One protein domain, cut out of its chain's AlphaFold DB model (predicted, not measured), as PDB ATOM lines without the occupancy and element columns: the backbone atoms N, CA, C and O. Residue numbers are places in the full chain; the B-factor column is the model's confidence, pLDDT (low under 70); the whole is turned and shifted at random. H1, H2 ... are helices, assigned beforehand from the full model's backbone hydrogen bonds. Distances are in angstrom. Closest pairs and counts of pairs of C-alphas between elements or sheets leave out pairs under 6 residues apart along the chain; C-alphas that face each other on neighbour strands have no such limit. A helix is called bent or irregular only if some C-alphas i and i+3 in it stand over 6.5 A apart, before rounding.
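This is residues 48 to 194 of the 194 residues of an uncharacterized protein of Collinsella tanakaei YIT 12063 (UniProt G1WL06). This is a long two-helix hairpin, H3 and H4, with a loose group of helices at its open end, where residues 79 to 87 of H2 cross the last part of H4 and the first half of H5 packs on H2. The hairpin makes most of the length, while residues 48 to 56, with the small helix H1, and residues 183 to 194, at the end of H5, stick out. The printed part has 147 residues with five named helices, in the order H1 H2 H3 H4 H5, and no named strand; the class is all helix. The whole is extended, with a radius of gyration of the C-alphas of 24.4 A, and its outline is flat, spanning 76 by 49 by 25 A.

Find C-alpha 48 at (2.383, 57.458, -8.702), where H1, residues 48 to 52, begins. Next comes H2, residues 62 to 89, 40.8 A from first to last C-alpha. H3, residues 93 to 121, begins at C-alpha 93 at (-28.645, 44.171, -5.404) and is 42.2 A long. H4, residues 127 to 167, is the longest at 58.6 A. It has a kink of 26 degrees near residue 156, yet it is neither bent nor irregular, but only just: C-alphas 153 and 156 are 6.3 A apart. H5, residues 171 to 192, runs 31.9 A to C-alpha 192 at (-34.541, 36.422, 15.657).

Look first at H1, which touches no helix and is apart from H2. H2 touches H4 with residues 79 to 87 alone, and H4 touches H2 with residues 158 to 167 alone, at a steep tilt of 60 degrees, opposite ways; the closest C-alphas, of Ser 83 and Arg 163, are 5.1 A apart. H3 and H4 form a helical hairpin: they touch at a shallow tilt of 21 degrees, opposite ways, and their closest C-alphas, of Gly 107 and Ala 140, are 4.5 A apart. H5 touches H2 with residues 171 to 181 alone, at a steep tilt of 51 degrees, the same way, and the closest C-alphas, of Ala 82 and Leu 174, are 5.6 A apart. H3 and H5 are apart. In H1, H2, H3 and H5 every O i to N i+4 pair is within hydrogen-bond range; in H4 33 of 37 are.

The two C-alphas farthest apart, of Gly 59 and Gly 126, are 77.3 A apart. The printed part has no cut and ends at residue 194, the chain's last. The link from H1 to H2 is short, the other three are tight, and no link is long. The mean pLDDT of the printed part is 84.1; look for values under 70 at residues 48 to 60, 123 to 126 and 194.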
ATOM      1  N   ARG A  48       3.398  56.932  -7.782       59.69
ATOM      2  CA  ARG A  48       2.383  57.458  -8.702       59.69
ATOM      3  C   ARG A  48       1.044  57.685  -8.002       59.69
ATOM      4  O   ARG A  48       0.468  58.740  -8.193       59.69
ATOM      5  N   LYS A  49       0.607  56.769  -7.129       62.09
ATOM      6  CA  LYS A  49      -0.597  56.945  -6.294       62.09
ATOM      7  C   LYS A  49      -0.432  58.090  -5.277       62.09
ATOM      8  O   LYS A  49      -1.405  58.761  -4.962       62.09
ATOM      9  N   GLN A  50       0.786  58.323  -4.780       58.53
ATOM     10  CA  GLN A  50       1.132  59.467  -3.915       58.53
ATOM     11  C   GLN A  50       1.128  60.795  -4.691       58.53
ATOM     12  O   GLN A  50       0.567  61.775  -4.214       58.53
ATOM     13  N   LEU A  51       1.682  60.806  -5.909       57.56
ATOM     14  CA  LEU A  51       1.684  61.957  -6.820       57.56
ATOM     15  C   LEU A  51       0.272  62.301  -7.323       57.56
ATOM     16  O   LEU A  51      -0.097  63.467  -7.326       57.56
ATOM     17  N   GLU A  52      -0.540  61.302  -7.684       57.94
ATOM     18  CA  GLU A  52      -1.956  61.470  -8.068       57.94
ATOM     19  C   GLU A  52      -2.814  62.007  -6.912       57.94
ATOM     20  O   GLU A  52      -3.835  62.644  -7.151       57.94
ATOM     21  N   ARG A  53      -2.388  61.790  -5.662       59.84
ATOM     22  CA  ARG A  53      -3.025  62.328  -4.451       59.84
ATOM     23  C   ARG A  53      -2.443  63.687  -4.019       59.84
ATOM     24  O   ARG A  53      -2.930  64.264  -3.055       59.84
ATOM     25  N   GLY A  54      -1.420  64.200  -4.714       56.81
ATOM     26  CA  GLY A  54      -0.777  65.486  -4.412       56.81
ATOM     27  C   GLY A  54       0.067  65.500  -3.130       56.81
ATOM     28  O   GLY A  54       0.349  66.568  -2.594       56.81
ATOM     29  N   GLU A  55       0.465  64.337  -2.605       57.00
ATOM     30  CA  GLU A  55       1.143  64.231  -1.311       57.00
ATOM     31  C   GLU A  55       2.656  64.020  -1.483       57.00
ATOM     32  O   GLU A  55       3.111  62.897  -1.720       57.00
ATOM     33  N   ASP A  56       3.464  65.073  -1.310       56.56
ATOM     34  CA  ASP A  56       4.921  64.923  -1.257       56.56
ATOM     35  C   ASP A  56       5.360  64.448   0.141       56.56
ATOM     36  O   ASP A  56       5.292  65.159   1.143       56.56
ATOM     37  N   LEU A  57       5.755  63.177   0.229       56.62
ATOM     38  CA  LEU A  57       6.196  62.510   1.460       56.62
ATOM     39  C   LEU A  57       7.717  62.594   1.667       56.62
ATOM     40  O   LEU A  57       8.250  61.961   2.588       56.62
ATOM     41  N   SER A  58       8.435  63.321   0.808       59.53
ATOM     42  CA  SER A  58       9.898  63.411   0.839       59.53
ATOM     43  C   SER A  58      10.442  64.040   2.133       59.53
ATOM     44  O   SER A  58      11.497  63.603   2.593       59.53
ATOM     45  N   GLY A  59       9.684  64.933   2.787       58.97
ATOM     46  CA  GLY A  59      10.101  65.655   4.003       58.97
ATOM     47  C   GLY A  59       9.646  65.096   5.364       58.97
ATOM     48  O   GLY A  59      10.171  65.529   6.382       58.97
ATOM     49  N   LEU A  60       8.706  64.139   5.426       61.56
ATOM     50  CA  LEU A  60       8.155  63.657   6.712       61.56
ATOM     51  C   LEU A  60       9.096  62.693   7.461       61.56
ATOM     52  O   LEU A  60       9.721  61.808   6.849       61.56
ATOM     53  N   SER A  61       9.090  62.766   8.794       72.25
ATOM     54  CA  SER A  61       9.763  61.807   9.676       72.25
ATOM     55  C   SER A  61       9.157  60.395   9.551       72.25
ATOM     56  O   SER A  61       8.052  60.191   9.034       72.25
ATOM     57  N   ARG A  62       9.885  59.358   9.997       70.88
ATOM     58  CA  ARG A  62       9.399  57.960   9.940       70.88
ATOM     59  C   ARG A  62       8.113  57.748  10.748       70.88
ATOM     60  O   ARG A  62       7.315  56.882  10.384       70.88
ATOM     61  N   GLU A  63       7.919  58.521  11.810       72.69
ATOM     62  CA  GLU A  63       6.752  58.435  12.688       72.69
ATOM     63  C   GLU A  63       5.524  59.072  12.042       72.69
ATOM     64  O   GLU A  63       4.477  58.430  11.954       72.69
ATOM     65  N   GLU A  64       5.678  60.255  11.452       71.56
ATOM     66  CA  GLU A  64       4.600  60.933  10.726       71.56
ATOM     67  C   GLU A  64       4.182  60.133   9.480       71.56
ATOM     68  O   GLU A  64       2.996  59.980   9.191       71.56
ATOM     69  N   LYS A  65       5.140  59.509   8.775       74.44
ATOM     70  CA  LYS A  65       4.853  58.575   7.667       74.44
ATOM     71  C   LYS A  65       4.006  57.384   8.112       74.44
ATOM     72  O   LYS A  65       3.156  56.910   7.357       74.44
ATOM     73  N   LYS A  66       4.246  56.868   9.321       79.50
ATOM     74  CA  LYS A  66       3.491  55.740   9.881       79.50
ATOM     75  C   LYS A  66       2.093  56.173  10.316       79.50
ATOM     76  O   LYS A  66       1.147  55.444  10.019       79.50
ATOM     77  N   ALA A  67       1.966  57.334  10.959       78.19
ATOM     78  CA  ALA A  67       0.686  57.915  11.357       78.19
ATOM     79  C   ALA A  67      -0.202  58.189  10.134       78.19
ATOM     80  O   ALA A  67      -1.294  57.635  10.040       78.19
ATOM     81  N   ARG A  68       0.326  58.875   9.114       74.44
ATOM     82  CA  ARG A  68      -0.406  59.156   7.869       74.44
ATOM     83  C   ARG A  68      -0.820  57.880   7.137       74.44
ATOM     84  O   ARG A  68      -1.941  57.749   6.663       74.44
ATOM     85  N   LYS A  69       0.058  56.871   7.078       79.69
ATOM     86  CA  LYS A  69      -0.295  55.566   6.493       79.69
ATOM     87  C   LYS A  69      -1.391  54.850   7.288       79.69
ATOM     88  O   LYS A  69      -2.179  54.117   6.694       79.69
ATOM     89  N   ALA A  70      -1.420  55.008   8.610       82.31
ATOM     90  CA  ALA A  70      -2.478  54.457   9.448       82.31
ATOM     91  C   ALA A  70      -3.811  55.184   9.220       82.31
ATOM     92  O   ALA A  70      -4.835  54.518   9.102       82.31
ATOM     93  N   GLU A  71      -3.798  56.508   9.079       79.94
ATOM     94  CA  GLU A  71      -4.981  57.311   8.741       79.94
ATOM     95  C   GLU A  71      -5.542  56.955   7.363       79.94
ATOM     96  O   GLU A  71      -6.736  56.702   7.236       79.94
ATOM     97  N   LEU A  72      -4.683  56.801   6.353       80.50
ATOM     98  CA  LEU A  72      -5.105  56.373   5.016       80.50
ATOM     99  C   LEU A  72      -5.765  54.994   5.021       80.50
ATOM    100  O   LEU A  72      -6.754  54.783   4.328       80.50
ATOM    101  N   ARG A  73      -5.238  54.054   5.811       83.88
ATOM    102  CA  ARG A  73      -5.867  52.736   5.973       83.88
ATOM    103  C   ARG A  73      -7.222  52.845   6.654       83.88
ATOM    104  O   ARG A  73      -8.159  52.205   6.203       83.88
ATOM    105  N   ARG A  74      -7.337  53.683   7.692       84.56
ATOM    106  CA  ARG A  74      -8.623  53.940   8.352       84.56
ATOM    107  C   ARG A  74      -9.645  54.495   7.364       84.56
ATOM    108  O   ARG A  74     -10.757  53.991   7.331       84.56
ATOM    109  N   GLN A  75      -9.269  55.462   6.528       82.69
ATOM    110  CA  GLN A  75     -10.164  55.990   5.495       82.69
ATOM    111  C   GLN A  75     -10.542  54.924   4.456       82.69
ATOM    112  O   GLN A  75     -11.719  54.778   4.138       82.69
ATOM    113  N   GLU A  76      -9.585  54.128   3.964       85.31
ATOM    114  CA  GLU A  76      -9.871  53.032   3.024       85.31
ATOM    115  C   GLU A  76     -10.824  51.982   3.639       85.31
ATOM    116  O   GLU A  76     -11.758  51.533   2.969       85.31
ATOM    117  N   ASP A  77     -10.650  51.640   4.919       87.25
ATOM    118  CA  ASP A  77     -11.516  50.706   5.652       87.25
ATOM    119  C   ASP A  77     -12.928  51.284   5.882       87.25
ATOM    120  O   ASP A  77     -13.931  50.569   5.753       87.25
ATOM    121  N   LEU A  78     -13.032  52.584   6.173       86.56
ATOM    122  CA  LEU A  78     -14.307  53.300   6.307       86.56
ATOM    123  C   LEU A  78     -15.068  53.342   4.978       86.56
ATOM    124  O   LEU A  78     -16.238  52.968   4.921       86.56
ATOM    125  N   ILE A  79     -14.397  53.702   3.884       88.25
ATOM    126  CA  ILE A  79     -14.994  53.709   2.541       88.25
ATOM    127  C   ILE A  79     -15.422  52.288   2.144       88.25
ATOM    128  O   ILE A  79     -16.511  52.085   1.600       88.25
ATOM    129  N   TYR A  80     -14.609  51.269   2.438       87.25
ATOM    130  CA  TYR A  80     -14.957  49.879   2.144       87.25
ATOM    131  C   TYR A  80     -16.186  49.404   2.932       87.25
ATOM    132  O   TYR A  80     -17.097  48.801   2.360       87.25
ATOM    133  N   SER A  81     -16.235  49.681   4.234       87.62
ATOM    134  CA  SER A  81     -17.362  49.288   5.084       87.62
ATOM    135  C   SER A  81     -18.649  50.021   4.702       87.62
ATOM    136  O   SER A  81     -19.666  49.361   4.473       87.62
ATOM    137  N   ALA A  82     -18.598  51.341   4.514       89.00
ATOM    138  CA  ALA A  82     -19.739  52.138   4.072       89.00
ATOM    139  C   ALA A  82     -20.218  51.746   2.664       89.00
ATOM    140  O   ALA A  82     -21.412  51.538   2.461       89.00
ATOM    141  N   SER A  83     -19.315  51.546   1.695       88.62
ATOM    142  CA  SER A  83     -19.701  51.101   0.344       88.62
ATOM    143  C   SER A  83     -20.382  49.731   0.352       88.62
ATOM    144  O   SER A  83     -21.325  49.503  -0.405       88.62
ATOM    145  N   ASN A  84     -19.962  48.813   1.228       90.12
ATOM    146  CA  ASN A  84     -20.614  47.514   1.377       90.12
ATOM    147  C   ASN A  84     -22.019  47.633   1.989       90.12
ATOM    148  O   ASN A  84     -22.909  46.866   1.623       90.12
ATOM    149  N   VAL A  85     -22.226  48.582   2.908       90.50
ATOM    150  CA  VAL A  85     -23.555  48.903   3.449       90.50
ATOM    151  C   VAL A  85     -24.445  49.479   2.350       90.50
ATOM    152  O   VAL A  85     -25.501  48.910   2.082       90.50
ATOM    153  N   LEU A  86     -23.984  50.522   1.652       88.31
ATOM    154  CA  LEU A  86     -24.729  51.174   0.568       88.31
ATOM    155  C   LEU A  86     -25.113  50.178  -0.536       88.31
ATOM    156  O   LEU A  86     -26.258  50.141  -0.976       88.31
ATOM    157  N   MET A  87     -24.191  49.288  -0.919       90.56
ATOM    158  CA  MET A  87     -24.456  48.227  -1.897       90.56
ATOM    159  C   MET A  87     -25.570  47.268  -1.444       90.56
ATOM    160  O   MET A  87     -26.316  46.759  -2.274       90.56
ATOM    161  N   LYS A  88     -25.678  46.975  -0.144       86.50
ATOM    162  CA  LYS A  88     -26.710  46.074   0.400       86.50
ATOM    163  C   LYS A  88     -28.063  46.756   0.594       86.50
ATOM    164  O   LYS A  88     -29.070  46.044   0.644       86.50
ATOM    165  N   GLU A  89     -28.072  48.076   0.771       84.44
ATOM    166  CA  GLU A  89     -29.289  48.887   0.842       84.44
ATOM    167  C   GLU A  89     -29.921  49.097  -0.542       84.44
ATOM    168  O   GLU A  89     -31.134  49.276  -0.621       84.44
ATOM    169  N   ASP A  90     -29.138  48.983  -1.620       86.62
ATOM    170  CA  ASP A  90     -29.649  49.025  -2.991       86.62
ATOM    171  C   ASP A  90     -30.722  47.927  -3.223       86.62
ATOM    172  O   ASP A  90     -30.438  46.725  -3.071       86.62
ATOM    173  N   PRO A  91     -31.962  48.306  -3.603       85.81
ATOM    174  CA  PRO A  91     -33.067  47.365  -3.783       85.81
ATOM    175  C   PRO A  91     -32.822  46.374  -4.925       85.81
ATOM    176  O   PRO A  91     -33.366  45.269  -4.910       85.81
ATOM    177  N   GLU A  92     -31.988  46.726  -5.904       86.56
ATOM    178  CA  GLU A  92     -31.682  45.877  -7.048       86.56
ATOM    179  C   GLU A  92     -30.609  44.828  -6.736       86.56
ATOM    180  O   GLU A  92     -30.556  43.785  -7.401       86.56
ATOM    181  N   TYR A  93     -29.768  45.054  -5.721       87.44
ATOM    182  CA  TYR A  93     -28.645  44.171  -5.404       87.44
ATOM    183  C   TYR A  93     -29.099  42.766  -4.993       87.44
ATOM    184  O   TYR A  93     -28.661  41.770  -5.577       87.44
ATOM    185  N   LYS A  94     -30.014  42.667  -4.019       87.62
ATOM    186  CA  LYS A  94     -30.528  41.378  -3.521       87.62
ATOM    187  C   LYS A  94     -31.176  40.517  -4.614       87.62
ATOM    188  O   LYS A  94     -30.736  39.378  -4.766       87.62
ATOM    189  N   PRO A  95     -32.163  40.994  -5.400       89.44
ATOM    190  CA  PRO A  95     -32.803  40.163  -6.417       89.44
ATOM    191  C   PRO A  95     -31.835  39.754  -7.533       89.44
ATOM    192  O   PRO A  95     -31.893  38.615  -7.994       89.44
ATOM    193  N   ARG A  96     -30.904  40.629  -7.946       89.62
ATOM    194  CA  ARG A  96     -29.861  40.276  -8.928       89.62
ATOM    195  C   ARG A  96     -28.925  39.201  -8.384       89.62
ATOM    196  O   ARG A  96     -28.605  38.249  -9.093       89.62
ATOM    197  N   ARG A  97     -28.536  39.299  -7.111       91.81
ATOM    198  CA  ARG A  97     -27.697  38.289  -6.459       91.81
ATOM    199  C   ARG A  97     -28.418  36.948  -6.314       91.81
ATOM    200  O   ARG A  97     -27.793  35.919  -6.541       91.81
ATOM    201  N   THR A  98     -29.712  36.947  -6.002       91.12
ATOM    202  CA  THR A  98     -30.525  35.721  -5.969       91.12
ATOM    203  C   THR A  98     -30.601  35.067  -7.346       91.12
ATOM    204  O   THR A  98     -30.344  33.874  -7.449       91.12
ATOM    205  N   LYS A  99     -30.866  35.832  -8.416       91.44
ATOM    206  CA  LYS A  99     -30.873  35.307  -9.796       91.44
ATOM    207  C   LYS A  99     -29.536  34.675 -10.174       91.44
ATOM    208  O   LYS A  99     -29.518  33.568 -10.698       91.44
ATOM    209  N   PHE A 100     -28.426  35.343  -9.853       93.25
ATOM    210  CA  PHE A 100     -27.088  34.785 -10.049       93.25
ATOM    211  C   PHE A 100     -26.929  33.435  -9.336       93.25
ATOM    212  O   PHE A 100     -26.517  32.458  -9.952       93.25
ATOM    213  N   TRP A 101     -27.312  33.355  -8.059       93.56
ATOM    214  CA  TRP A 101     -27.227  32.103  -7.306       93.56
ATOM    215  C   TRP A 101     -28.150  31.008  -7.837       93.56
ATOM    216  O   TRP A 101     -27.748  29.852  -7.820       93.56
ATOM    217  N   ILE A 102     -29.336  31.347  -8.350       94.31
ATOM    218  CA  ILE A 102     -30.235  30.383  -9.002       94.31
ATOM    219  C   ILE A 102     -29.559  29.778 -10.235       94.31
ATOM    220  O   ILE A 102     -29.541  28.561 -10.382       94.31
ATOM    221  N   VAL A 103     -28.949  30.606 -11.090       93.69
ATOM    222  CA  VAL A 103     -28.230  30.129 -12.283       93.69
ATOM    223  C   VAL A 103     -27.030  29.257 -11.894       93.69
ATOM    224  O   VAL A 103     -26.812  28.206 -12.492       93.69
ATOM    225  N   MET A 104     -26.284  29.642 -10.854       94.31
ATOM    226  CA  MET A 104     -25.162  28.843 -10.348       94.31
ATOM    227  C   MET A 104     -25.615  27.507  -9.749       94.31
ATOM    228  O   MET A 104     -24.984  26.481  -9.996       94.31
ATOM    229  N   ALA A 105     -26.708  27.504  -8.984       94.62
ATOM    230  CA  ALA A 105     -27.287  26.289  -8.422       94.62
ATOM    231  C   ALA A 105     -27.785  25.355  -9.530       94.62
ATOM    232  O   ALA A 105     -27.538  24.156  -9.467       94.62
ATOM    233  N   LEU A 106     -28.405  25.901 -10.579       95.62
ATOM    234  CA  LEU A 106     -28.823  25.131 -11.746       95.62
ATOM    235  C   LEU A 106     -27.623  24.489 -12.464       95.62
ATOM    236  O   LEU A 106     -27.661  23.305 -12.783       95.62
ATOM    237  N   GLY A 107     -26.531  25.238 -12.651       93.38
ATOM    238  CA  GLY A 107     -25.283  24.694 -13.195       93.38
ATOM    239  C   GLY A 107     -24.718  23.548 -12.348       93.38
ATOM    240  O   GLY A 107     -24.314  22.524 -12.893       93.38
ATOM    241  N   LEU A 108     -24.754  23.678 -11.017       95.12
ATOM    242  CA  LEU A 108     -24.338  22.610 -10.102       95.12
ATOM    243  C   LEU A 108     -25.236  21.371 -10.216       95.12
ATOM    244  O   LEU A 108     -24.725  20.257 -10.224       95.12
ATOM    245  N   VAL A 109     -26.553  21.551 -10.344       95.25
ATOM    246  CA  VAL A 109     -27.496  20.439 -10.544       95.25
ATOM    247  C   VAL A 109     -27.161  19.663 -11.818       95.25
ATOM    248  O   VAL A 109     -27.110  18.439 -11.770       95.25
ATOM    249  N   PHE A 110     -26.851  20.336 -12.930       93.00
ATOM    250  CA  PHE A 110     -26.443  19.648 -14.161       93.00
ATOM    251  C   PHE A 110     -25.140  18.854 -14.005       93.00
ATOM    252  O   PHE A 110     -25.041  17.746 -14.528       93.00
ATOM    253  N   ILE A 111     -24.173  19.368 -13.237       92.31
ATOM    254  CA  ILE A 111     -22.947  18.623 -12.906       92.31
ATOM    255  C   ILE A 111     -23.281  17.367 -12.092       92.31
ATOM    256  O   ILE A 111     -22.773  16.288 -12.390       92.31
ATOM    257  N   LEU A 112     -24.152  17.487 -11.086       93.56
ATOM    258  CA  LEU A 112     -24.566  16.352 -10.258       93.56
ATOM    259  C   LEU A 112     -25.347  15.305 -11.058       93.56
ATOM    260  O   LEU A 112     -25.157  14.116 -10.828       93.56
ATOM    261  N   ILE A 113     -26.183  15.727 -12.010       90.25
ATOM    262  CA  ILE A 113     -26.881  14.820 -12.932       90.25
ATOM    263  C   ILE A 113     -25.871  14.054 -13.789       90.25
ATOM    264  O   ILE A 113     -25.985  12.836 -13.897       90.25
ATOM    265  N   GLY A 114     -24.869  14.738 -14.354       87.25
ATOM    266  CA  GLY A 114     -23.799  14.081 -15.111       87.25
ATOM    267  C   GLY A 114     -23.053  13.046 -14.268       87.25
ATOM    268  O   GLY A 114     -22.883  11.904 -14.685       87.25
ATOM    269  N   TRP A 115     -22.708  13.401 -13.029       90.31
ATOM    270  CA  TRP A 115     -22.043  12.480 -12.107       90.31
ATOM    271  C   TRP A 115     -22.926  11.285 -11.702       90.31
ATOM    272  O   TRP A 115     -22.445  10.157 -11.628       90.31
ATOM    273  N   ALA A 116     -24.225  11.502 -11.480       88.94
ATOM    274  CA  ALA A 116     -25.170  10.434 -11.161       88.94
ATOM    275  C   ALA A 116     -25.377   9.468 -12.339       88.94
ATOM    276  O   ALA A 116     -25.422   8.257 -12.133       88.94
ATOM    277  N   LEU A 117     -25.464   9.983 -13.570       85.31
ATOM    278  CA  LEU A 117     -25.546   9.157 -14.779       85.31
ATOM    279  C   LEU A 117     -24.300   8.284 -14.939       85.31
ATOM    280  O   LEU A 117     -24.437   7.089 -15.198       85.31
ATOM    281  N   LEU A 118     -23.116   8.851 -14.696       84.50
ATOM    282  CA  LEU A 118     -21.859   8.106 -14.686       84.50
ATOM    283  C   LEU A 118     -21.864   6.992 -13.626       84.50
ATOM    284  O   LEU A 118     -21.440   5.878 -13.909       84.50
ATOM    285  N   MET A 119     -22.375   7.260 -12.419       87.00
ATOM    286  CA  MET A 119     -22.438   6.257 -11.346       87.00
ATOM    287  C   MET A 119     -23.395   5.097 -11.670       87.00
ATOM    288  O   MET A 119     -23.107   3.955 -11.322       87.00
ATOM    289  N   VAL A 120     -24.541   5.386 -12.295       85.88
ATOM    290  CA  VAL A 120     -25.590   4.384 -12.555       85.88
ATOM    291  C   VAL A 120     -25.293   3.552 -13.800       85.88
ATOM    292  O   VAL A 120     -25.499   2.341 -13.779       85.88
ATOM    293  N   TYR A 121     -24.835   4.186 -14.881       81.44
ATOM    294  CA  TYR A 121     -24.679   3.532 -16.184       81.44
ATOM    295  C   TYR A 121     -23.221   3.232 -16.557       81.44
ATOM    296  O   TYR A 121     -22.994   2.439 -17.466       81.44
ATOM    297  N   GLY A 122     -22.241   3.815 -15.856       72.38
ATOM    298  CA  GLY A 122     -20.819   3.593 -16.123       72.38
ATOM    299  C   GLY A 122     -20.388   3.980 -17.544       72.38
ATOM    300  O   GLY A 122     -21.073   4.718 -18.257       72.38
ATOM    301  N   GLU A 123     -19.233   3.462 -17.964       68.94
ATOM    302  CA  GLU A 123     -18.677   3.679 -19.311       68.94
ATOM    303  C   GLU A 123     -19.468   2.945 -20.416       68.94
ATOM    304  O   GLU A 123     -19.382   3.329 -21.579       68.94
ATOM    305  N   ASP A 124     -20.304   1.962 -20.056       65.19
ATOM    306  CA  ASP A 124     -21.177   1.193 -20.968       65.19
ATOM    307  C   ASP A 124     -22.541   1.865 -21.217       65.19
ATOM    308  O   ASP A 124     -23.519   1.252 -21.666       65.19
ATOM    309  N   SER A 125     -22.628   3.162 -20.937       63.22
ATOM    310  CA  SER A 125     -23.791   3.988 -21.220       63.22
ATOM    311  C   SER A 125     -24.025   4.053 -22.736       63.22
ATOM    312  O   SER A 125     -23.426   4.847 -23.457       63.22
ATOM    313  N   GLY A 126     -24.923   3.199 -23.247       67.75
ATOM    314  CA  GLY A 126     -25.291   3.161 -24.667       67.75
ATOM    315  C   GLY A 126     -25.636   4.547 -25.239       67.75
ATOM    316  O   GLY A 126     -25.977   5.478 -24.509       67.75
ATOM    317  N   GLY A 127     -25.599   4.700 -26.567       76.12
ATOM    318  CA  GLY A 127     -25.502   6.009 -27.237       76.12
ATOM    319  C   GLY A 127     -26.579   7.073 -26.944       76.12
ATOM    320  O   GLY A 127     -26.399   8.220 -27.343       76.12
ATOM    321  N   ILE A 128     -27.691   6.754 -26.270       78.06
ATOM    322  CA  ILE A 128     -28.673   7.749 -25.797       78.06
ATOM    323  C   ILE A 128     -28.186   8.428 -24.507       78.06
ATOM    324  O   ILE A 128     -28.267   9.650 -24.395       78.06
ATOM    325  N   TYR A 129     -27.637   7.669 -23.558       79.44
ATOM    326  CA  TYR A 129     -27.172   8.185 -22.268       79.44
ATOM    327  C   TYR A 129     -25.931   9.062 -22.424       79.44
ATOM    328  O   TYR A 129     -25.880  10.153 -21.865       79.44
ATOM    329  N   GLN A 130     -25.005   8.655 -23.293       80.75
ATOM    330  CA  GLN A 130     -23.833   9.455 -23.637       80.75
ATOM    331  C   GLN A 130     -24.220  10.821 -24.244       80.75
ATOM    332  O   GLN A 130     -23.633  11.854 -23.920       80.75
ATOM    333  N   LYS A 131     -25.265  10.872 -25.086       85.00
ATOM    334  CA  LYS A 131     -25.792  12.141 -25.630       85.00
ATOM    335  C   LYS A 131     -26.384  13.032 -24.539       85.00
ATOM    336  O   LYS A 131     -26.196  14.246 -24.586       85.00
ATOM    337  N   ILE A 132     -27.091  12.443 -23.573       86.25
ATOM    338  CA  ILE A 132     -27.658  13.169 -22.430       86.25
ATOM    339  C   ILE A 132     -26.537  13.740 -21.556       86.25
ATOM    340  O   ILE A 132     -26.632  14.892 -21.143       86.25
ATOM    341  N   GLU A 133     -25.464  12.986 -21.322       83.69
ATOM    342  CA  GLU A 133     -24.304  13.449 -20.557       83.69
ATOM    343  C   GLU A 133     -23.617  14.641 -21.237       83.69
ATOM    344  O   GLU A 133     -23.444  15.692 -20.615       83.69
ATOM    345  N   PHE A 134     -23.313  14.539 -22.536       87.12
ATOM    346  CA  PHE A 134     -22.740  15.659 -23.289       87.12
ATOM    347  C   PHE A 134     -23.655  16.889 -23.288       87.12
ATOM    348  O   PHE A 134     -23.176  18.014 -23.119       87.12
ATOM    349  N   ALA A 135     -24.969  16.694 -23.429       90.38
ATOM    350  CA  ALA A 135     -25.939  17.782 -23.349       90.38
ATOM    351  C   ALA A 135     -25.980  18.416 -21.948       90.38
ATOM    352  O   ALA A 135     -26.006  19.642 -21.834       90.38
ATOM    353  N   ALA A 136     -25.933  17.613 -20.882       88.94
ATOM    354  CA  ALA A 136     -25.910  18.093 -19.502       88.94
ATOM    355  C   ALA A 136     -24.639  18.901 -19.205       88.94
ATOM    356  O   ALA A 136     -24.722  19.980 -18.617       88.94
ATOM    357  N   ILE A 137     -23.476  18.437 -19.673       90.38
ATOM    358  CA  ILE A 137     -22.205  19.160 -19.545       90.38
ATOM    359  C   ILE A 137     -22.259  20.483 -20.319       90.38
ATOM    360  O   ILE A 137     -21.919  21.532 -19.768       90.38
ATOM    361  N   ALA A 138     -22.732  20.472 -21.569       93.75
ATOM    362  CA  ALA A 138     -22.883  21.690 -22.365       93.75
ATOM    363  C   ALA A 138     -23.816  22.710 -21.683       93.75
ATOM    364  O   ALA A 138     -23.487  23.896 -21.588       93.75
ATOM    365  N   MET A 139     -24.942  22.245 -21.133       93.50
ATOM    366  CA  MET A 139     -25.881  23.070 -20.365       93.50
ATOM    367  C   MET A 139     -25.266  23.609 -19.069       93.50
ATOM    368  O   MET A 139     -25.473  24.779 -18.735       93.50
ATOM    369  N   ALA A 140     -24.470  22.804 -18.360       93.81
ATOM    370  CA  ALA A 140     -23.745  23.244 -17.172       93.81
ATOM    371  C   ALA A 140     -22.776  24.385 -17.508       93.81
ATOM    372  O   ALA A 140     -22.795  25.425 -16.844       93.81
ATOM    373  N   TYR A 141     -21.984  24.241 -18.577       94.56
ATOM    374  CA  TYR A 141     -21.083  25.297 -19.038       94.56
ATOM    375  C   TYR A 141     -21.837  26.567 -19.436       94.56
ATOM    376  O   TYR A 141     -21.440  27.655 -19.017       94.56
ATOM    377  N   ALA A 142     -22.945  26.448 -20.171       95.19
ATOM    378  CA  ALA A 142     -23.774  27.594 -20.532       95.19
ATOM    379  C   ALA A 142     -24.296  28.338 -19.288       95.19
ATOM    380  O   ALA A 142     -24.220  29.568 -19.227       95.19
ATOM    381  N   CYS A 143     -24.749  27.608 -18.262       93.44
ATOM    382  CA  CYS A 143     -25.206  28.195 -17.001       93.44
ATOM    383  C   CYS A 143     -24.066  28.879 -16.234       93.44
ATOM    384  O   CYS A 143     -24.219  30.015 -15.790       93.44
ATOM    385  N   ILE A 144     -22.907  28.229 -16.096       92.69
ATOM    386  CA  ILE A 144     -21.773  28.764 -15.326       92.69
ATOM    387  C   ILE A 144     -21.172  29.994 -16.017       92.69
ATOM    388  O   ILE A 144     -20.972  31.030 -15.378       92.69
ATOM    389  N   ILE A 145     -20.920  29.913 -17.326       94.06
ATOM    390  CA  ILE A 145     -20.358  31.020 -18.110       94.06
ATOM    391  C   ILE A 145     -21.367  32.169 -18.184       94.06
ATOM    392  O   ILE A 145     -21.009  33.317 -17.912       94.06
ATOM    393  N   GLY A 146     -22.637  31.874 -18.477       93.38
ATOM    394  CA  GLY A 146     -23.708  32.870 -18.494       93.38
ATOM    395  C   GLY A 146     -23.880  33.563 -17.140       93.38
ATOM    396  O   GLY A 146     -23.993  34.787 -17.082       93.38
ATOM    397  N   GLY A 147     -23.806  32.809 -16.039       92.25
ATOM    398  CA  GLY A 147     -23.809  33.342 -14.678       92.25
ATOM    399  C   GLY A 147     -22.627  34.275 -14.407       92.25
ATOM    400  O   GLY A 147     -22.810  35.349 -13.830       92.25
ATOM    401  N   PHE A 148     -21.426  33.923 -14.873       92.50
ATOM    402  CA  PHE A 148     -20.241  34.770 -14.729       92.50
ATOM    403  C   PHE A 148     -20.364  36.079 -15.520       92.50
ATOM    404  O   PHE A 148     -20.111  37.156 -14.976       92.50
ATOM    405  N   ILE A 149     -20.816  36.010 -16.776       92.88
ATOM    406  CA  ILE A 149     -21.083  37.197 -17.602       92.88
ATOM    407  C   ILE A 149     -22.143  38.077 -16.928       92.88
ATOM    408  O   ILE A 149     -21.967  39.293 -16.824       92.88
ATOM    409  N   TYR A 150     -23.210  37.477 -16.398       92.06
ATOM    410  CA  TYR A 150     -24.250  38.196 -15.668       92.06
ATOM    411  C   TYR A 150     -23.709  38.918 -14.422       92.06
ATOM    412  O   TYR A 150     -24.027  40.091 -14.213       92.06
ATOM    413  N   ASP A 151     -22.861  38.270 -13.614       88.81
ATOM    414  CA  ASP A 151     -22.210  38.916 -12.463       88.81
ATOM    415  C   ASP A 151     -21.359  40.110 -12.917       88.81
ATOM    416  O   ASP A 151     -21.464  41.211 -12.361       88.81
ATOM    417  N   MET A 152     -20.590  39.933 -13.995       87.75
ATOM    418  CA  MET A 152     -19.759  40.996 -14.551       87.75
ATOM    419  C   MET A 152     -20.564  42.199 -15.043       87.75
ATOM    420  O   MET A 152     -20.198  43.331 -14.735       87.75
ATOM    421  N   VAL A 153     -21.645  41.971 -15.786       90.00
ATOM    422  CA  VAL A 153     -22.422  43.042 -16.426       90.00
ATOM    423  C   VAL A 153     -23.421  43.678 -15.466       90.00
ATOM    424  O   VAL A 153     -23.694  44.868 -15.574       90.00
ATOM    425  N   ARG A 154     -23.990  42.917 -14.523       86.69
ATOM    426  CA  ARG A 154     -25.148  43.376 -13.740       86.69
ATOM    427  C   ARG A 154     -24.872  43.592 -12.256       86.69
ATOM    428  O   ARG A 154     -25.542  44.431 -11.653       86.69
ATOM    429  N   ILE A 155     -23.902  42.884 -11.671       86.69
ATOM    430  CA  ILE A 155     -23.554  43.003 -10.243       86.69
ATOM    431  C   ILE A 155     -22.378  43.966 -10.045       86.69
ATOM    432  O   ILE A 155     -22.404  44.789  -9.127       86.69
ATOM    433  N   ARG A 156     -21.363  43.933 -10.921       85.12
ATOM    434  CA  ARG A 156     -20.208  44.846 -10.803       85.12
ATOM    435  C   ARG A 156     -20.564  46.334 -10.878       85.12
ATOM    436  O   ARG A 156     -19.976  47.069 -10.085       85.12
ATOM    437  N   PRO A 157     -21.488  46.803 -11.743       88.19
ATOM    438  CA  PRO A 157     -21.822  48.225 -11.791       88.19
ATOM    439  C   PRO A 157     -22.387  48.744 -10.472       88.19
ATOM    440  O   PRO A 157     -21.966  49.805 -10.031       88.19
ATOM    441  N   ILE A 158     -23.238  47.964  -9.796       86.88
ATOM    442  CA  ILE A 158     -23.811  48.337  -8.490       86.88
ATOM    443  C   ILE A 158     -22.695  48.526  -7.459       86.88
ATOM    444  O   ILE A 158     -22.651  49.519  -6.742       86.88
ATOM    445  N   ARG A 159     -21.735  47.594  -7.413       85.25
ATOM    446  CA  ARG A 159     -20.594  47.708  -6.497       85.25
ATOM    447  C   ARG A 159     -19.731  48.932  -6.807       85.25
ATOM    448  O   ARG A 159     -19.226  49.567  -5.887       85.25
ATOM    449  N   ASN A 160     -19.534  49.240  -8.085       87.50
ATOM    450  CA  ASN A 160     -18.742  50.395  -8.497       87.50
ATOM    451  C   ASN A 160     -19.464  51.710  -8.174       87.50
ATOM    452  O   ASN A 160     -18.820  52.631  -7.687       87.50
ATOM    453  N   GLN A 161     -20.783  51.773  -8.371       87.94
ATOM    454  CA  GLN A 161     -21.608  52.917  -7.980       87.94
ATOM    455  C   GLN A 161     -21.567  53.126  -6.466       87.94
ATOM    456  O   GLN A 161     -21.234  54.215  -6.026       87.94
ATOM    457  N   ALA A 162     -21.770  52.073  -5.669       87.12
ATOM    458  CA  ALA A 162     -21.699  52.165  -4.212       87.12
ATOM    459  C   ALA A 162     -20.322  52.637  -3.704       87.12
ATOM    460  O   ALA A 162     -20.242  53.375  -2.723       87.12
ATOM    461  N   ARG A 163     -19.232  52.242  -4.378       86.44
ATOM    462  CA  ARG A 163     -17.882  52.752  -4.091       86.44
ATOM    463  C   ARG A 163     -17.724  54.215  -4.478       86.44
ATOM    464  O   ARG A 163     -17.274  54.982  -3.642       86.44
ATOM    465  N   ALA A 164     -18.150  54.605  -5.677       87.75
ATOM    466  CA  ALA A 164     -18.099  55.997  -6.121       87.75
ATOM    467  C   ALA A 164     -18.919  56.918  -5.201       87.75
ATOM    468  O   ALA A 164     -18.486  58.018  -4.875       87.75
ATOM    469  N   THR A 165     -20.079  56.454  -4.726       86.50
ATOM    470  CA  THR A 165     -20.885  57.191  -3.748       86.50
ATOM    471  C   THR A 165     -20.169  57.301  -2.403       86.50
ATOM    472  O   THR A 165     -20.135  58.389  -1.842       86.50
ATOM    473  N   ALA A 166     -19.570  56.219  -1.892       87.00
ATOM    474  CA  ALA A 166     -18.817  56.258  -0.636       87.00
ATOM    475  C   ALA A 166     -17.567  57.153  -0.728       87.00
ATOM    476  O   ALA A 166     -17.300  57.920   0.188       87.00
ATOM    477  N   GLU A 167     -16.836  57.111  -1.841       86.69
ATOM    478  CA  GLU A 167     -15.672  57.974  -2.088       86.69
ATOM    479  C   GLU A 167     -16.052  59.466  -2.168       86.69
ATOM    480  O   GLU A 167     -15.234  60.320  -1.842       86.69
ATOM    481  N   GLY A 168     -17.291  59.787  -2.562       84.31
ATOM    482  CA  GLY A 168     -17.819  61.155  -2.582       84.31
ATOM    483  C   GLY A 168     -18.426  61.645  -1.259       84.31
ATOM    484  O   GLY A 168     -18.827  62.807  -1.173       84.31
ATOM    485  N   MET A 169     -18.540  60.794  -0.232       88.44
ATOM    486  CA  MET A 169     -19.085  61.180   1.075       88.44
ATOM    487  C   MET A 169     -17.984  61.644   2.037       88.44
ATOM    488  O   MET A 169     -16.888  61.101   2.063       88.44
ATOM    489  N   SER A 170     -18.303  62.620   2.892       89.00
ATOM    490  CA  SER A 170     -17.444  63.011   4.020       89.00
ATOM    491  C   SER A 170     -17.371  61.906   5.080       89.00
ATOM    492  O   SER A 170     -18.395  61.277   5.355       89.00
ATOM    493  N   ASP A 171     -16.244  61.784   5.784       87.31
ATOM    494  CA  ASP A 171     -16.006  60.799   6.856       87.31
ATOM    495  C   ASP A 171     -17.137  60.708   7.897       87.31
ATOM    496  O   ASP A 171     -17.537  59.614   8.295       87.31
ATOM    497  N   ALA A 172     -17.726  61.842   8.293       88.94
ATOM    498  CA  ALA A 172     -18.850  61.869   9.232       88.94
ATOM    499  C   ALA A 172     -20.098  61.139   8.695       88.94
ATOM    500  O   ALA A 172     -20.752  60.396   9.424       88.94
ATOM    501  N   LYS A 173     -20.400  61.303   7.401       87.31
ATOM    502  CA  LYS A 173     -21.522  60.621   6.733       87.31
ATOM    503  C   LYS A 173     -21.238  59.131   6.548       87.31
ATOM    504  O   LYS A 173     -22.154  58.327   6.670       87.31
ATOM    505  N   LEU A 174     -19.981  58.757   6.286       88.75
ATOM    506  CA  LEU A 174     -19.578  57.349   6.209       88.75
ATOM    507  C   LEU A 174     -19.822  56.634   7.543       88.75
ATOM    508  O   LEU A 174     -20.402  55.549   7.555       88.75
ATOM    509  N   ASN A 175     -19.450  57.267   8.658       90.38
ATOM    510  CA  ASN A 175     -19.692  56.728   9.996       90.38
ATOM    511  C   ASN A 175     -21.191  56.592  10.313       90.38
ATOM    512  O   ASN A 175     -21.597  55.530  10.777       90.38
ATOM    513  N   ASP A 176     -22.016  57.596   9.994       91.88
ATOM    514  CA  ASP A 176     -23.480  57.530  10.182       91.88
ATOM    515  C   ASP A 176     -24.117  56.361   9.406       91.88
ATOM    516  O   ASP A 176     -24.937  55.612   9.940       91.88
ATOM    517  N   VAL A 177     -23.700  56.139   8.153       90.75
ATOM    518  CA  VAL A 177     -24.176  55.005   7.339       90.75
ATOM    519  C   VAL A 177     -23.824  53.664   7.989       90.75
ATOM    520  O   VAL A 177     -24.661  52.758   8.043       90.75
ATOM    521  N   ILE A 178     -22.597  53.529   8.499       90.50
ATOM    522  CA  ILE A 178     -22.138  52.311   9.174       90.50
ATOM    523  C   ILE A 178     -22.914  52.099  10.477       90.50
ATOM    524  O   ILE A 178     -23.408  50.997  10.718       90.50
ATOM    525  N   GLU A 179     -23.063  53.137  11.297       91.50
ATOM    526  CA  GLU A 179     -23.764  53.070  12.580       91.50
ATOM    527  C   GLU A 179     -25.238  52.700  12.395       91.50
ATOM    528  O   GLU A 179     -25.732  51.766  13.035       91.50
ATOM    529  N   ARG A 180     -25.921  53.325  11.427       91.69
ATOM    530  CA  ARG A 180     -27.297  52.976  11.053       91.69
ATOM    531  C   ARG A 180     -27.424  51.509  10.647       91.69
ATOM    532  O   ARG A 180     -28.391  50.844  11.025       91.69
ATOM    533  N   ALA A 181     -26.479  50.990   9.867       90.62
ATOM    534  CA  ALA A 181     -26.499  49.592   9.453       90.62
ATOM    535  C   ALA A 181     -26.265  48.634  10.627       90.62
ATOM    536  O   ALA A 181     -26.968  47.631  10.744       90.62
ATOM    537  N   MET A 182     -25.334  48.969  11.522       89.38
ATOM    538  CA  MET A 182     -25.061  48.200  12.737       89.38
ATOM    539  C   MET A 182     -26.281  48.159  13.665       89.38
ATOM    540  O   MET A 182     -26.622  47.086  14.165       89.38
ATOM    541  N   ALA A 183     -26.983  49.284  13.832       91.81
ATOM    542  CA  ALA A 183     -28.226  49.356  14.595       91.81
ATOM    543  C   ALA A 183     -29.322  48.462  13.986       91.81
ATOM    544  O   ALA A 183     -29.882  47.610  14.679       91.81
ATOM    545  N   LYS A 184     -29.560  48.560  12.667       89.56
ATOM    546  CA  LYS A 184     -30.528  47.701  11.950       89.56
ATOM    547  C   LYS A 184     -30.203  46.209  12.095       89.56
ATOM    548  O   LYS A 184     -31.103  45.385  12.280       89.56
ATOM    549  N   ASP A 185     -28.927  45.833  12.006       87.06
ATOM    550  CA  ASP A 185     -28.500  44.439  12.158       87.06
ATOM    551  C   ASP A 185     -28.643  43.942  13.607       87.06
ATOM    552  O   ASP A 185     -29.026  42.785  13.817       87.06
ATOM    553  N   ALA A 186     -28.383  44.794  14.603       90.00
ATOM    554  CA  ALA A 186     -28.602  44.483  16.014       90.00
ATOM    555  C   ALA A 186     -30.091  44.246  16.315       90.00
ATOM    556  O   ALA A 186     -30.440  43.219  16.902       90.00
ATOM    557  N   GLU A 187     -30.978  45.115  15.825       90.38
ATOM    558  CA  GLU A 187     -32.429  44.935  15.944       90.38
ATOM    559  C   GLU A 187     -32.903  43.636  15.282       90.38
ATOM    560  O   GLU A 187     -33.681  42.870  15.857       90.38
ATOM    561  N   ARG A 188     -32.408  43.337  14.073       88.06
ATOM    562  CA  ARG A 188     -32.764  42.107  13.357       88.06
ATOM    563  C   ARG A 188     -32.327  40.853  14.113       88.06
ATOM    564  O   ARG A 188     -33.046  39.855  14.082       88.06
ATOM    565  N   LYS A 189     -31.164  40.883  14.769       87.38
ATOM    566  CA  LYS A 189     -30.693  39.784  15.627       87.38
ATOM    567  C   LYS A 189     -31.555  39.649  16.879       87.38
ATOM    568  O   LYS A 189     -31.968  38.537  17.183       87.38
ATOM    569  N   ALA A 190     -31.896  40.756  17.537       89.12
ATOM    570  CA  ALA A 190     -32.775  40.752  18.707       89.12
ATOM    571  C   ALA A 190     -34.169  40.175  18.395       89.12
ATOM    572  O   ALA A 190     -34.723  39.443  19.207       89.12
ATOM    573  N   ARG A 191     -34.713  40.437  17.197       87.38
ATOM    574  CA  ARG A 191     -35.984  39.845  16.737       87.38
ATOM    575  C   ARG A 191     -35.906  38.351  16.416       87.38
ATOM    576  O   ARG A 191     -36.925  37.690  16.481       87.38
ATOM    577  N   LYS A 192     -34.740  37.842  16.010       82.06
ATOM    578  CA  LYS A 192     -34.541  36.422  15.657       82.06
ATOM    579  C   LYS A 192     -34.125  35.544  16.840       82.06
ATOM    580  O   LYS A 192     -34.160  34.328  16.709       82.06
ATOM    581  N   GLY A 193     -33.633  36.152  17.919       72.75
ATOM    582  CA  GLY A 193     -33.244  35.469  19.155       72.75
ATOM    583  C   GLY A 193     -34.361  35.382  20.201       72.75
ATOM    584  O   GLY A 193     -34.103  34.891  21.295       72.75
ATOM    585  N   LYS A 194     -35.557  35.884  19.878       49.91
ATOM    586  CA  LYS A 194     -36.818  35.602  20.575       49.91
ATOM    587  C   LYS A 194     -37.600  34.592  19.752       49.91
ATOM    588  O   LYS A 194     -38.305  33.781  20.381       49.91
TER     589      LYS A 194